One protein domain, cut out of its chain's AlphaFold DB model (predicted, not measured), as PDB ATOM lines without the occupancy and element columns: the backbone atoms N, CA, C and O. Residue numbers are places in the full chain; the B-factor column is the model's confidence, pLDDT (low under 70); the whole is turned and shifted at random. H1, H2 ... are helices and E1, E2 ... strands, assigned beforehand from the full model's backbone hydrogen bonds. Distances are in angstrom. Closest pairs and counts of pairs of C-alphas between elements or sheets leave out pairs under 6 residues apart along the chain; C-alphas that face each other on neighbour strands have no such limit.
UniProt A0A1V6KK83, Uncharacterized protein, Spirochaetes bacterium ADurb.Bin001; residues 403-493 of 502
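AT A GLANCE: This is residues 403 to 493 of the 502 residues of an uncharacterized protein of Spirochaetes bacterium ADurb.Bin001 (UniProt A0A1V6KK83). Picture a long, loose body with a two-stranded hairpin, E1 and E2, toward one end, the small helices H2 and H3 at the other, and the longest helix, H4, in the middle between them. Residues 403 to 416, with no named element, pass beside the hairpin, pair briefly with E2 and run on to H1, which packs on H4, while the short H5 sits next to E1. The printed part has 91 residues, with five named helices and then two named strands in the order H1, H2, H3, H4, H5, E1, E2; the sheet, E1 - E2, is antiparallel. The class is mixed, helices and strands, with under half of the residues in named elements. The whole is loose, with a radius of gyration of the C-alphas of 15.3 A, and elongated, spanning 47 by 29 by 21 A.

HOW THE PARTS SIT: Start at residues 408 to 409, a short antiparallel pairing with residues 483 to 484 of E2, residues 481 to 485. Farther on, H1, residues 417 to 420, touches H4, residues 444 to 452; their closest C-alphas, of Ala 419 and Gly 445, are 4.5 A apart. H2, residues 424 to 427, only just touches H4, with 3 pairs of C-alphas within 8 A, the closest those of Phe 424 and Trp 444 at 4.4 A. H2 also only just touches H3, residues 433 to 439, with 3 such pairs, the closest those of Phe 424 and Lys 439 at 7.3 A. H3 and H4 are apart. H5, residues 461 to 464, is close to H4 but not clearly touching: the closest C-alphas, of Trp 452 and Pro 461, are 6.1 A apart. Between H5 and E1, residues 469 to 474, the closest C-alphas are those of Tyr 462 and Leu 469, at 5.1 A. E1 and E2 form a hairpin, antiparallel at 144 degrees; look for N 470 and O 484 at 2.8 A and N 482 and O 473 at 2.9 A, within hydrogen-bond range. In H3 and H4 every O i to N i+4 pair is within hydrogen-bond range; H1, H2 and H5 are too short for such a pair, and their single O i to N i+3 pair is within range in H1 and H2 but not in H5.

IN THESE COORDINATES: Find C-alpha 417 at (-29.399, 14.991, 23.197), where H1 begins. H1 and H2 each measure 5.5 A from first to last C-alpha, H3 9.9 A. H4 runs 12.4 A from C-alpha 444 at (-31.627, 5.269, 21.619), and H5 5.2 A. E1 measures 14.1 A and E2 13.3 A, ending at C-alpha 485 at (-28.594, 7.799, 46.291).

THE WHOLE: The C-alphas of Gly 404 and Trp 433, the two farthest apart, are 49.9 A apart. The printed part has no cut, and no link between its named elements is long. The mean pLDDT of the printed part is 91.0, and no printed residue is under 70.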
ATOM      1  N   ARG A 403     -21.513  15.147  51.290       97.31
ATOM      2  CA  ARG A 403     -21.619  16.526  51.800       97.31
ATOM      3  C   ARG A 403     -22.848  16.762  52.688       97.31
ATOM      4  O   ARG A 403     -23.042  17.877  53.161       97.31
ATOM      5  N   GLY A 404     -23.688  15.749  52.907       96.19
ATOM      6  CA  GLY A 404     -24.961  15.887  53.625       96.19
ATOM      7  C   GLY A 404     -26.065  16.572  52.810       96.19
ATOM      8  O   GLY A 404     -27.082  16.982  53.367       96.19
ATOM      9  N   GLU A 405     -25.890  16.703  51.493       95.56
ATOM     10  CA  GLU A 405     -26.869  17.316  50.597       95.56
ATOM     11  C   GLU A 405     -27.871  16.272  50.099       95.56
ATOM     12  O   GLU A 405     -27.507  15.261  49.489       95.56
ATOM     13  N   LYS A 406     -29.165  16.549  50.276       87.56
ATOM     14  CA  LYS A 406     -30.212  15.745  49.646       87.56
ATOM     15  C   LYS A 406     -30.339  16.141  48.178       87.56
ATOM     16  O   LYS A 406     -30.824  17.227  47.866       87.56
ATOM     17  N   ARG A 407     -29.930  15.249  47.273       94.50
ATOM     18  CA  ARG A 407     -30.029  15.454  45.823       94.50
ATOM     19  C   ARG A 407     -30.769  14.303  45.157       94.50
ATOM     20  O   ARG A 407     -30.442  13.136  45.361       94.50
ATOM     21  N   THR A 408     -31.745  14.656  44.333       95.38
ATOM     22  CA  THR A 408     -32.557  13.717  43.556       95.38
ATOM     23  C   THR A 408     -32.296  13.897  42.071       95.38
ATOM     24  O   THR A 408     -31.894  14.979  41.647       95.38
ATOM     25  N   PHE A 409     -32.548  12.851  41.290       96.44
ATOM     26  CA  PHE A 409     -32.343  12.857  39.846       96.44
ATOM     27  C   PHE A 409     -33.560  12.297  39.115       96.44
ATOM     28  O   PHE A 409     -34.104  11.268  39.506       96.44
ATOM     29  N   THR A 410     -33.941  12.938  38.020       96.44
ATOM     30  CA  THR A 410     -34.889  12.468  37.005       96.44
ATOM     31  C   THR A 410     -34.161  12.275  35.670       96.44
ATOM     32  O   THR A 410     -33.023  12.718  35.491       96.44
ATOM     33  N   TYR A 411     -34.798  11.625  34.690       96.38
ATOM     34  CA  TYR A 411     -34.216  11.450  33.354       96.38
ATOM     35  C   TYR A 411     -33.844  12.792  32.704       96.38
ATOM     36  O   TYR A 411     -32.827  12.901  32.015       96.38
ATOM     37  N   ASN A 412     -34.636  13.837  32.962       94.31
ATOM     38  CA  ASN A 412     -34.395  15.169  32.417       94.31
ATOM     39  C   ASN A 412     -33.054  15.778  32.878       94.31
ATOM     40  O   ASN A 412     -32.420  16.500  32.108       94.31
ATOM     41  N   ASP A 413     -32.562  15.422  34.071       92.88
ATOM     42  CA  ASP A 413     -31.303  15.951  34.618       92.88
ATOM     43  C   ASP A 413     -30.067  15.501  33.842       92.88
ATOM     44  O   ASP A 413     -29.006  16.117  33.940       92.88
ATOM     45  N   TRP A 414     -30.165  14.435  33.052       94.12
ATOM     46  CA  TRP A 414     -29.019  13.879  32.334       94.12
ATOM     47  C   TRP A 414     -29.337  13.451  30.901       94.12
ATOM     48  O   TRP A 414     -28.462  12.895  30.242       94.12
ATOM     49  N   ARG A 415     -30.535  13.758  30.386       94.88
ATOM     50  CA  ARG A 415     -31.001  13.415  29.035       94.88
ATOM     51  C   ARG A 415     -29.939  13.714  27.952       94.88
ATOM     52  O   ARG A 415     -29.677  14.884  27.660       94.88
ATOM     53  N   PRO A 416     -29.355  12.691  27.295       93.56
ATOM     54  CA  PRO A 416     -28.347  12.898  26.257       93.56
ATOM     55  C   PRO A 416     -28.987  13.265  24.915       93.56
ATOM     56  O   PRO A 416     -29.621  12.425  24.281       93.56
ATOM     57  N   ALA A 417     -28.798  14.504  24.447       93.56
ATOM     58  CA  ALA A 417     -29.399  14.991  23.197       93.56
ATOM     59  C   ALA A 417     -29.045  14.119  21.976       93.56
ATOM     60  O   ALA A 417     -29.936  13.734  21.222       93.56
ATOM     61  N   TRP A 418     -27.771  13.731  21.837       94.38
ATOM     62  CA  TRP A 418     -27.292  12.883  20.740       94.38
ATOM     63  C   TRP A 418     -28.036  11.537  20.670       94.38
ATOM     64  O   TRP A 418     -28.321  11.038  19.585       94.38
ATOM     65  N   ALA A 419     -28.422  10.958  21.814       94.75
ATOM     66  CA  ALA A 419     -29.102   9.662  21.854       94.75
ATOM     67  C   ALA A 419     -30.517   9.736  21.260       94.75
ATOM     68  O   ALA A 419     -31.036   8.737  20.768       94.75
ATOM     69  N   HIS A 420     -31.134  10.919  21.283       95.06
ATOM     70  CA  HIS A 420     -32.435  11.182  20.662       95.06
ATOM     71  C   HIS A 420     -32.329  11.504  19.163       95.06
ATOM     72  O   HIS A 420     -33.348  11.608  18.493       95.06
ATOM     73  N   MET A 421     -31.114  11.625  18.617       94.06
ATOM     74  CA  MET A 421     -30.869  11.763  17.174       94.06
ATOM     75  C   MET A 421     -30.657  10.406  16.486       94.06
ATOM     76  O   MET A 421     -30.740  10.304  15.263       94.06
ATOM     77  N   VAL A 422     -30.369   9.358  17.262       93.50
ATOM     78  CA  VAL A 422     -29.984   8.037  16.754       93.50
ATOM     79  C   VAL A 422     -31.120   7.045  16.955       93.50
ATOM     80  O   VAL A 422     -31.628   6.874  18.063       93.50
ATOM     81  N   ILE A 423     -31.498   6.339  15.890       92.62
ATOM     82  CA  ILE A 423     -32.485   5.259  15.969       92.62
ATOM     83  C   ILE A 423     -31.898   4.067  16.731       92.62
ATOM     84  O   ILE A 423     -30.756   3.665  16.512       92.62
ATOM     85  N   PHE A 424     -32.704   3.453  17.600       89.38
ATOM     86  CA  PHE A 424     -32.314   2.317  18.436       89.38
ATOM     87  C   PHE A 424     -31.659   1.176  17.635       89.38
ATOM     88  O   PHE A 424     -30.653   0.615  18.069       89.38
ATOM     89  N   SER A 425     -32.190   0.852  16.451       87.12
ATOM     90  CA  SER A 425     -31.670  -0.233  15.608       87.12
ATOM     91  C   SER A 425     -30.288   0.036  15.009       87.12
ATOM     92  O   SER A 425     -29.646  -0.908  14.557       87.12
ATOM     93  N   SER A 426     -29.824   1.289  15.007       86.88
ATOM     94  CA  SER A 426     -28.455   1.639  14.608       86.88
ATOM     95  C   SER A 426     -27.435   1.353  15.716       86.88
ATOM     96  O   SER A 426     -26.244   1.276  15.441       86.88
ATOM     97  N   MET A 427     -27.893   1.181  16.961       85.31
ATOM     98  CA  MET A 427     -27.045   0.879  18.121       85.31
ATOM     99  C   MET A 427     -26.951  -0.627  18.373       85.31
ATOM    100  O   MET A 427     -25.877  -1.163  18.631       85.31
ATOM    101  N   ILE A 428     -28.099  -1.312  18.348       81.12
ATOM    102  CA  ILE A 428     -28.220  -2.732  18.694       81.12
ATOM    103  C   ILE A 428     -29.193  -3.406  17.724       81.12
ATOM    104  O   ILE A 428     -30.232  -2.849  17.373       81.12
ATOM    105  N   SER A 429     -28.886  -4.647  17.331       75.56
ATOM    106  CA  SER A 429     -29.791  -5.461  16.515       75.56
ATOM    107  C   SER A 429     -31.166  -5.607  17.174       75.56
ATOM    108  O   SER A 429     -31.285  -5.966  18.347       75.56
ATOM    109  N   ALA A 430     -32.224  -5.408  16.388       71.56
ATOM    110  CA  ALA A 430     -33.596  -5.655  16.827       71.56
ATOM    111  C   ALA A 430     -33.910  -7.157  17.021       71.56
ATOM    112  O   ALA A 430     -34.984  -7.507  17.518       71.56
ATOM    113  N   GLY A 431     -32.981  -8.045  16.642       74.69
ATOM    114  CA  GLY A 431     -33.062  -9.497  16.798       74.69
ATOM    115  C   GLY A 431     -33.990 -10.165  15.786       74.69
ATOM    116  O   GLY A 431     -33.555 -11.031  15.037       74.69
ATOM    117  N   ASN A 432     -35.257  -9.748  15.731       80.62
ATOM    118  CA  ASN A 432     -36.251 -10.265  14.791       80.62
ATOM    119  C   ASN A 432     -37.084  -9.143  14.153       80.62
ATOM    120  O   ASN A 432     -37.137  -8.010  14.642       80.62
ATOM    121  N   TRP A 433     -37.763  -9.484  13.058       81.50
ATOM    122  CA  TRP A 433     -38.538  -8.531  12.263       81.50
ATOM    123  C   TRP A 433     -39.712  -7.904  13.035       81.50
ATOM    124  O   TRP A 433     -39.974  -6.709  12.891       81.50
ATOM    125  N   HIS A 434     -40.383  -8.657  13.914       82.75
ATOM    126  CA  HIS A 434     -41.486  -8.125  14.724       82.75
ATOM    127  C   HIS A 434     -41.010  -7.038  15.697       82.75
ATOM    128  O   HIS A 434     -41.632  -5.978  15.802       82.75
ATOM    129  N   ASN A 435     -39.883  -7.269  16.370       80.12
ATOM    130  CA  ASN A 435     -39.251  -6.297  17.257       80.12
ATOM    131  C   ASN A 435     -38.757  -5.072  16.491       80.12
ATOM    132  O   ASN A 435     -38.973  -3.949  16.949       80.12
ATOM    133  N   TYR A 436     -38.153  -5.278  15.318       84.00
ATOM    134  CA  TYR A 436     -37.745  -4.187  14.437       84.00
ATOM    135  C   TYR A 436     -38.942  -3.301  14.084       84.00
ATOM    136  O   TYR A 436     -38.920  -2.100  14.341       84.00
ATOM    137  N   ARG A 437     -40.045  -3.893  13.605       84.88
ATOM    138  CA  ARG A 437     -41.253  -3.150  13.223       84.88
ATOM    139  C   ARG A 437     -41.850  -2.352  14.384       84.88
ATOM    140  O   ARG A 437     -42.312  -1.236  14.167       84.88
ATOM    141  N   ARG A 438     -41.836  -2.902  15.604       83.31
ATOM    142  CA  ARG A 438     -42.350  -2.225  16.811       83.31
ATOM    143  C   ARG A 438     -41.461  -1.077  17.291       83.31
ATOM    144  O   ARG A 438     -41.963  -0.178  17.951       83.31
ATOM    145  N   LYS A 439     -40.159  -1.117  16.993       84.25
ATOM    146  CA  LYS A 439     -39.159  -0.165  17.509       84.25
ATOM    147  C   LYS A 439     -38.500   0.691  16.424       84.25
ATOM    148  O   LYS A 439     -37.572   1.424  16.737       84.25
ATOM    149  N   LYS A 440     -38.970   0.633  15.173       84.31
ATOM    150  CA  LYS A 440     -38.330   1.296  14.019       84.31
ATOM    151  C   LYS A 440     -38.147   2.811  14.165       84.31
ATOM    152  O   LYS A 440     -37.206   3.353  13.607       84.31
ATOM    153  N   TYR A 441     -39.032   3.480  14.905       89.75
ATOM    154  CA  TYR A 441     -38.969   4.926  15.157       89.75
ATOM    155  C   TYR A 441     -38.464   5.267  16.555       89.75
ATOM    156  O   TYR A 441     -38.376   6.435  16.912       89.75
ATOM    157  N   LYS A 442     -38.161   4.249  17.362       93.50
ATOM    158  CA  LYS A 442     -37.691   4.448  18.721       93.50
ATOM    159  C   LYS A 442     -36.236   4.890  18.675       93.50
ATOM    160  O   LYS A 442     -35.409   4.213  18.058       93.50
ATOM    161  N   THR A 443     -35.916   5.986  19.344       95.00
ATOM    162  CA  THR A 443     -34.534   6.454  19.454       95.00
ATOM    163  C   THR A 443     -33.774   5.670  20.526       95.00
ATOM    164  O   THR A 443     -34.357   4.964  21.359       95.00
ATOM    165  N   TRP A 444     -32.447   5.776  20.521       93.88
ATOM    166  CA  TRP A 444     -31.627   5.269  21.619       93.88
ATOM    167  C   TRP A 444     -31.980   5.972  22.937       93.88
ATOM    168  O   TRP A 444     -32.101   5.322  23.972       93.88
ATOM    169  N   GLY A 445     -32.247   7.278  22.880       95.19
ATOM    170  CA  GLY A 445     -32.706   8.088  24.004       95.19
ATOM    171  C   GLY A 445     -34.007   7.573  24.622       95.19
ATOM    172  O   GLY A 445     -34.066   7.393  25.838       95.19
ATOM    173  N   ASP A 446     -35.008   7.237  23.805       95.06
ATOM    174  CA  ASP A 446     -36.259   6.619  24.275       95.06
ATOM    175  C   ASP A 446     -35.998   5.262  24.933       95.06
ATOM    176  O   ASP A 446     -36.592   4.917  25.950       95.06
ATOM    177  N   GLN A 447     -35.081   4.467  24.373       93.06
ATOM    178  CA  GLN A 447     -34.725   3.180  24.963       93.06
ATOM    179  C   GLN A 447     -34.036   3.340  26.321       93.06
ATOM    180  O   GLN A 447     -34.283   2.522  27.208       93.06
ATOM    181  N   ILE A 448     -33.200   4.362  26.489       94.19
ATOM    182  CA  ILE A 448     -32.592   4.698  27.777       94.19
ATOM    183  C   ILE A 448     -33.670   5.153  28.770       94.19
ATOM    184  O   ILE A 448     -33.690   4.664  29.898       94.19
ATOM    185  N   ARG A 449     -34.582   6.041  28.355       95.94
ATOM    186  CA  ARG A 449     -35.672   6.552  29.201       95.94
ATOM    187  C   ARG A 449     -36.585   5.431  29.700       95.94
ATOM    188  O   ARG A 449     -36.878   5.365  30.887       95.94
ATOM    189  N   ASP A 450     -36.949   4.491  28.832       94.88
ATOM    190  CA  ASP A 450     -37.729   3.314  29.231       94.88
ATOM    191  C   ASP A 450     -37.023   2.483  30.307       94.88
ATOM    192  O   ASP A 450     -37.672   1.942  31.194       94.88
ATOM    193  N   LYS A 451     -35.690   2.357  30.230       93.75
ATOM    194  CA  LYS A 451     -34.905   1.632  31.241       93.75
ATOM    195  C   LYS A 451     -34.788   2.411  32.540       93.75
ATOM    196  O   LYS A 451     -34.825   1.798  33.601       93.75
ATOM    197  N   TRP A 452     -34.675   3.735  32.463       95.88
ATOM    198  CA  TRP A 452     -34.733   4.610  33.630       95.88
ATOM    199  C   TRP A 452     -36.053   4.446  34.391       95.88
ATOM    200  O   TRP A 452     -36.038   4.352  35.608       95.88
ATOM    201  N   ASN A 453     -37.173   4.324  33.674       95.62
ATOM    202  CA  ASN A 453     -38.511   4.196  34.259       95.62
ATOM    203  C   ASN A 453     -38.952   2.751  34.562       95.62
ATOM    204  O   ASN A 453     -40.101   2.527  34.935       95.62
ATOM    205  N   ASP A 454     -38.066   1.763  34.416       93.62
ATOM    206  CA  ASP A 454     -38.346   0.354  34.703       93.62
ATOM    207  C   ASP A 454     -37.420  -0.145  35.830       93.62
ATOM    208  O   ASP A 454     -36.307  -0.613  35.569       93.62
ATOM    209  N   PRO A 455     -37.850  -0.095  37.106       91.50
ATOM    210  CA  PRO A 455     -37.017  -0.513  38.232       91.50
ATOM    211  C   PRO A 455     -36.799  -2.035  38.275       91.50
ATOM    212  O   PRO A 455     -35.932  -2.503  39.013       91.50
ATOM    213  N   LYS A 456     -37.551  -2.815  37.479       90.38
ATOM    214  CA  LYS A 456     -37.357  -4.263  37.302       90.38
ATOM    215  C   LYS A 456     -36.331  -4.578  36.211       90.38
ATOM    216  O   LYS A 456     -35.905  -5.726  36.086       90.38
ATOM    217  N   SER A 457     -35.932  -3.591  35.409       90.19
ATOM    218  CA  SER A 457     -34.977  -3.802  34.327       90.19
ATOM    219  C   SER A 457     -33.570  -4.024  34.879       90.19
ATOM    220  O   SER A 457     -33.069  -3.158  35.592       90.19
ATOM    221  N   PRO A 458     -32.844  -5.079  34.461       88.38
ATOM    222  CA  PRO A 458     -31.435  -5.256  34.834       88.38
ATOM    223  C   PRO A 458     -30.518  -4.128  34.333       88.38
ATOM    224  O   PRO A 458     -29.416  -3.950  34.826       88.38
ATOM    225  N   ARG A 459     -30.973  -3.364  33.331       89.00
ATOM    226  CA  ARG A 459     -30.306  -2.167  32.788       89.00
ATOM    227  C   ARG A 459     -30.945  -0.856  33.287       89.00
ATOM    228  O   ARG A 459     -30.656   0.199  32.741       89.00
ATOM    229  N   GLY A 460     -31.861  -0.919  34.251       92.12
ATOM    230  CA  GLY A 460     -32.408   0.257  34.929       92.12
ATOM    231  C   GLY A 460     -31.512   0.654  36.106       92.12
ATOM    232  O   GLY A 460     -30.864  -0.222  36.681       92.12
ATOM    233  N   PRO A 461     -31.460   1.938  36.494       94.19
ATOM    234  CA  PRO A 461     -30.487   2.450  37.465       94.19
ATOM    235  C   PRO A 461     -30.555   1.740  38.828       94.19
ATOM    236  O   PRO A 461     -29.518   1.524  39.450       94.19
ATOM    237  N   TYR A 462     -31.746   1.310  39.266       93.38
ATOM    238  CA  TYR A 462     -31.905   0.577  40.525       93.38
ATOM    239  C   TYR A 462     -31.137  -0.750  40.532       93.38
ATOM    240  O   TYR A 462     -30.294  -0.965  41.397       93.38
ATOM    241  N   LEU A 463     -31.402  -1.649  39.579       91.06
ATOM    242  CA  LEU A 463     -30.744  -2.959  39.563       91.06
ATOM    243  C   LEU A 463     -29.317  -2.879  39.023       91.06
ATOM    244  O   LEU A 463     -28.431  -3.510  39.587       91.06
ATOM    245  N   TYR A 464     -29.094  -2.077  37.980       92.00
ATOM    246  CA  TYR A 464     -27.812  -2.010  37.281       92.00
ATOM    247  C   TYR A 464     -26.671  -1.549  38.197       92.00
ATOM    248  O   TYR A 464     -25.592  -2.126  38.159       92.00
ATOM    249  N   PHE A 465     -26.917  -0.577  39.082       93.62
ATOM    250  CA  PHE A 465     -25.902  -0.085  40.022       93.62
ATOM    251  C   PHE A 465     -25.905  -0.794  41.385       93.62
ATOM    252  O   PHE A 465     -25.334  -0.304  42.360       93.62
ATOM    253  N   GLY A 466     -26.556  -1.954  41.497       91.25
ATOM    254  CA  GLY A 466     -26.595  -2.705  42.753       91.25
ATOM    255  C   GLY A 466     -27.389  -2.000  43.860       91.25
ATOM    256  O   GLY A 466     -26.968  -1.998  45.013       91.25
ATOM    257  N   LYS A 467     -28.543  -1.414  43.511       92.12
ATOM    258  CA  LYS A 467     -29.565  -0.864  44.431       92.12
ATOM    259  C   LYS A 467     -29.159   0.386  45.220       92.12
ATOM    260  O   LYS A 467     -29.766   0.699  46.249       92.12
ATOM    261  N   VAL A 468     -28.169   1.127  44.727       94.56
ATOM    262  CA  VAL A 468     -27.734   2.393  45.343       94.56
ATOM    263  C   VAL A 468     -28.474   3.617  44.818       94.56
ATOM    264  O   VAL A 468     -28.604   4.583  45.555       94.56
ATOM    265  N   LEU A 469     -29.010   3.578  43.595       94.94
ATOM    266  CA  LEU A 469     -29.971   4.574  43.115       94.94
ATOM    267  C   LEU A 469     -31.381   4.044  43.354       94.94
ATOM    268  O   LEU A 469     -31.854   3.174  42.625       94.94
ATOM    269  N   VAL A 470     -32.048   4.552  44.385       94.19
ATOM    270  CA  VAL A 470     -33.360   4.081  44.840       94.19
ATOM    271  C   VAL A 470     -34.450   4.999  44.291       94.19
ATOM    272  O   VAL A 470     -34.338   6.212  44.468       94.19
ATOM    273  N   PRO A 471     -35.488   4.469  43.616       94.81
ATOM    274  CA  PRO A 471     -36.614   5.293  43.204       94.81
ATOM    275  C   PRO A 471     -37.375   5.754  44.452       94.81
ATOM    276  O   PRO A 471     -37.556   4.970  45.382       94.81
ATOM    277  N   ILE A 472     -37.803   7.014  44.477       94.19
ATOM    278  CA  ILE A 472     -38.494   7.635  45.622       94.19
ATOM    279  C   ILE A 472     -39.818   8.313  45.246       94.19
ATOM    280  O   ILE A 472     -40.522   8.813  46.119       94.19
ATOM    281  N   GLY A 473     -40.155   8.371  43.956       93.62
ATOM    282  CA  GLY A 473     -41.353   9.044  43.471       93.62
ATOM    283  C   GLY A 473     -41.367   9.198  41.956       93.62
ATOM    284  O   GLY A 473     -40.503   8.666  41.256       93.62
ATOM    285  N   ILE A 474     -42.351   9.950  41.469       94.81
ATOM    286  CA  ILE A 474     -42.554  10.266  40.054       94.81
ATOM    287  C   ILE A 474     -42.552  11.789  39.896       94.81
ATOM    288  O   ILE A 474     -43.231  12.496  40.646       94.81
ATOM    289  N   ASP A 475     -41.808  12.295  38.917       94.06
ATOM    290  CA  ASP A 475     -41.868  13.693  38.501       94.06
ATOM    291  C   ASP A 475     -43.224  13.956  37.831       94.06
ATOM    292  O   ASP A 475     -43.546  13.367  36.798       94.06
ATOM    293  N   LYS A 476     -44.033  14.850  38.409       91.75
ATOM    294  CA  LYS A 476     -45.387  15.148  37.915       91.75
ATOM    295  C   LYS A 476     -45.403  15.795  36.528       91.75
ATOM    296  O   LYS A 476     -46.420  15.707  35.849       91.75
ATOM    297  N   ASN A 477     -44.314  16.442  36.113       92.44
ATOM    298  CA  ASN A 477     -44.243  17.129  34.828       92.44
ATOM    299  C   ASN A 477     -43.868  16.173  33.696       92.44
ATOM    300  O   ASN A 477     -44.390  16.292  32.589       92.44
ATOM    301  N   THR A 478     -42.953  15.234  33.956       93.62
ATOM    302  CA  THR A 478     -42.419  14.350  32.908       93.62
ATOM    303  C   THR A 478     -42.961  12.925  32.973       93.62
ATOM    304  O   THR A 478     -42.908  12.212  31.968       93.62
ATOM    305  N   GLY A 479     -43.479  12.502  34.130       93.94
ATOM    306  CA  GLY A 479     -43.858  11.118  34.417       93.94
ATOM    307  C   GLY A 479     -42.665  10.189  34.653       93.94
ATOM    308  O   GLY A 479     -42.846   8.974  34.692       93.94
ATOM    309  N   ASP A 480     -41.448  10.728  34.774       96.81
ATOM    310  CA  ASP A 480     -40.249   9.923  35.002       96.81
ATOM    311  C   ASP A 480     -40.062   9.591  36.486       96.81
ATOM    312  O   ASP A 480     -40.380  10.390  37.369       96.81
ATOM    313  N   LEU A 481     -39.484   8.424  36.762       96.56
ATOM    314  CA  LEU A 481     -39.056   8.051  38.101       96.56
ATOM    315  C   LEU A 481     -37.963   8.997  38.601       96.56
ATOM    316  O   LEU A 481     -37.016   9.336  37.883       96.56
ATOM    317  N   VAL A 482     -38.088   9.372  39.870       96.50
ATOM    318  CA  VAL A 482     -37.113  10.177  40.602       96.50
ATOM    319  C   VAL A 482     -36.282   9.255  41.480       96.50
ATOM    320  O   VAL A 482     -36.831   8.465  42.249       96.50
ATOM    321  N   TYR A 483     -34.963   9.372  41.380       96.31
ATOM    322  CA  TYR A 483     -33.992   8.552  42.091       96.31
ATOM    323  C   TYR A 483     -33.201   9.360  43.118       96.31
ATOM    324  O   TYR A 483     -32.839  10.511  42.883       96.31
ATOM    325  N   GLU A 484     -32.879   8.718  44.234       95.38
ATOM    326  CA  GLU A 484     -31.999   9.220  45.289       95.38
ATOM    327  C   GLU A 484     -30.884   8.200  45.551       95.38
ATOM    328  O   GLU A 484     -31.099   6.988  45.458       95.38
ATOM    329  N   TYR A 485     -29.685   8.680  45.887       96.25
ATOM    330  CA  TYR A 485     -28.594   7.799  46.291       96.25
ATOM    331  C   TYR A 485     -28.747   7.346  47.743       96.25
ATOM    332  O   TYR A 485     -28.943   8.157  48.647       96.25
ATOM    333  N   ARG A 486     -28.604   6.040  47.972       93.75
ATOM    334  CA  ARG A 486     -28.545   5.427  49.301       93.75
ATOM    335  C   ARG A 486     -27.366   4.455  49.352       93.75
ATOM    336  O   ARG A 486     -27.391   3.486  48.583       93.75
ATOM    337  N   PRO A 487     -26.384   4.642  50.255       92.88
ATOM    338  CA  PRO A 487     -25.200   3.790  50.336       92.88
ATOM    339  C   PRO A 487     -25.545   2.316  50.483       92.88
ATOM    340  O   PRO A 487     -26.408   1.941  51.278       92.88
ATOM    341  N   TRP A 488     -24.870   1.473  49.714       92.50
ATOM    342  CA  TRP A 488     -25.050   0.031  49.814       92.50
ATOM    343  C   TRP A 488     -24.554  -0.505  51.165       92.50
ATOM    344  O   TRP A 488     -23.507  -0.079  51.649       92.50
ATOM    345  N   THR A 489     -25.261  -1.497  51.709       86.00
ATOM    346  CA  THR A 489     -24.777  -2.365  52.793       86.00
ATOM    347  C   THR A 489     -25.076  -3.829  52.436       86.00
ATOM    348  O   THR A 489     -25.987  -4.067  51.628       86.00
ATOM    349  N   PRO A 490     -24.351  -4.818  52.996       81.88
ATOM    350  CA  PRO A 490     -24.612  -6.239  52.740       81.88
ATOM    351  C   PRO A 490     -26.067  -6.655  53.000       81.88
ATOM    352  O   PRO A 490     -26.648  -7.424  52.235       81.88
ATOM    353  N   GLU A 491     -26.694  -6.090  54.029       80.56
ATOM    354  CA  GLU A 491     -28.076  -6.383  54.426       80.56
ATOM    355  C   GLU A 491     -29.071  -5.943  53.339       80.56
ATOM    356  O   GLU A 491     -30.021  -6.665  53.017       80.56
ATOM    357  N   ARG A 492     -28.791  -4.807  52.683       80.88
ATOM    358  CA  ARG A 492     -29.632  -4.232  51.624       80.88
ATOM    359  C   ARG A 492     -29.589  -5.006  50.310       80.88
ATOM    360  O   ARG A 492     -30.408  -4.763  49.421       80.88
ATOM    361  N   GLU A 493     -28.669  -5.957  50.142       81.00
ATOM    362  CA  GLU A 493     -28.557  -6.701  48.887       81.00
ATOM    363  C   GLU A 493     -29.816  -7.528  48.581       81.00
ATOM    364  O   GLU A 493     -30.210  -7.637  47.417       81.00
TER     365      GLU A 493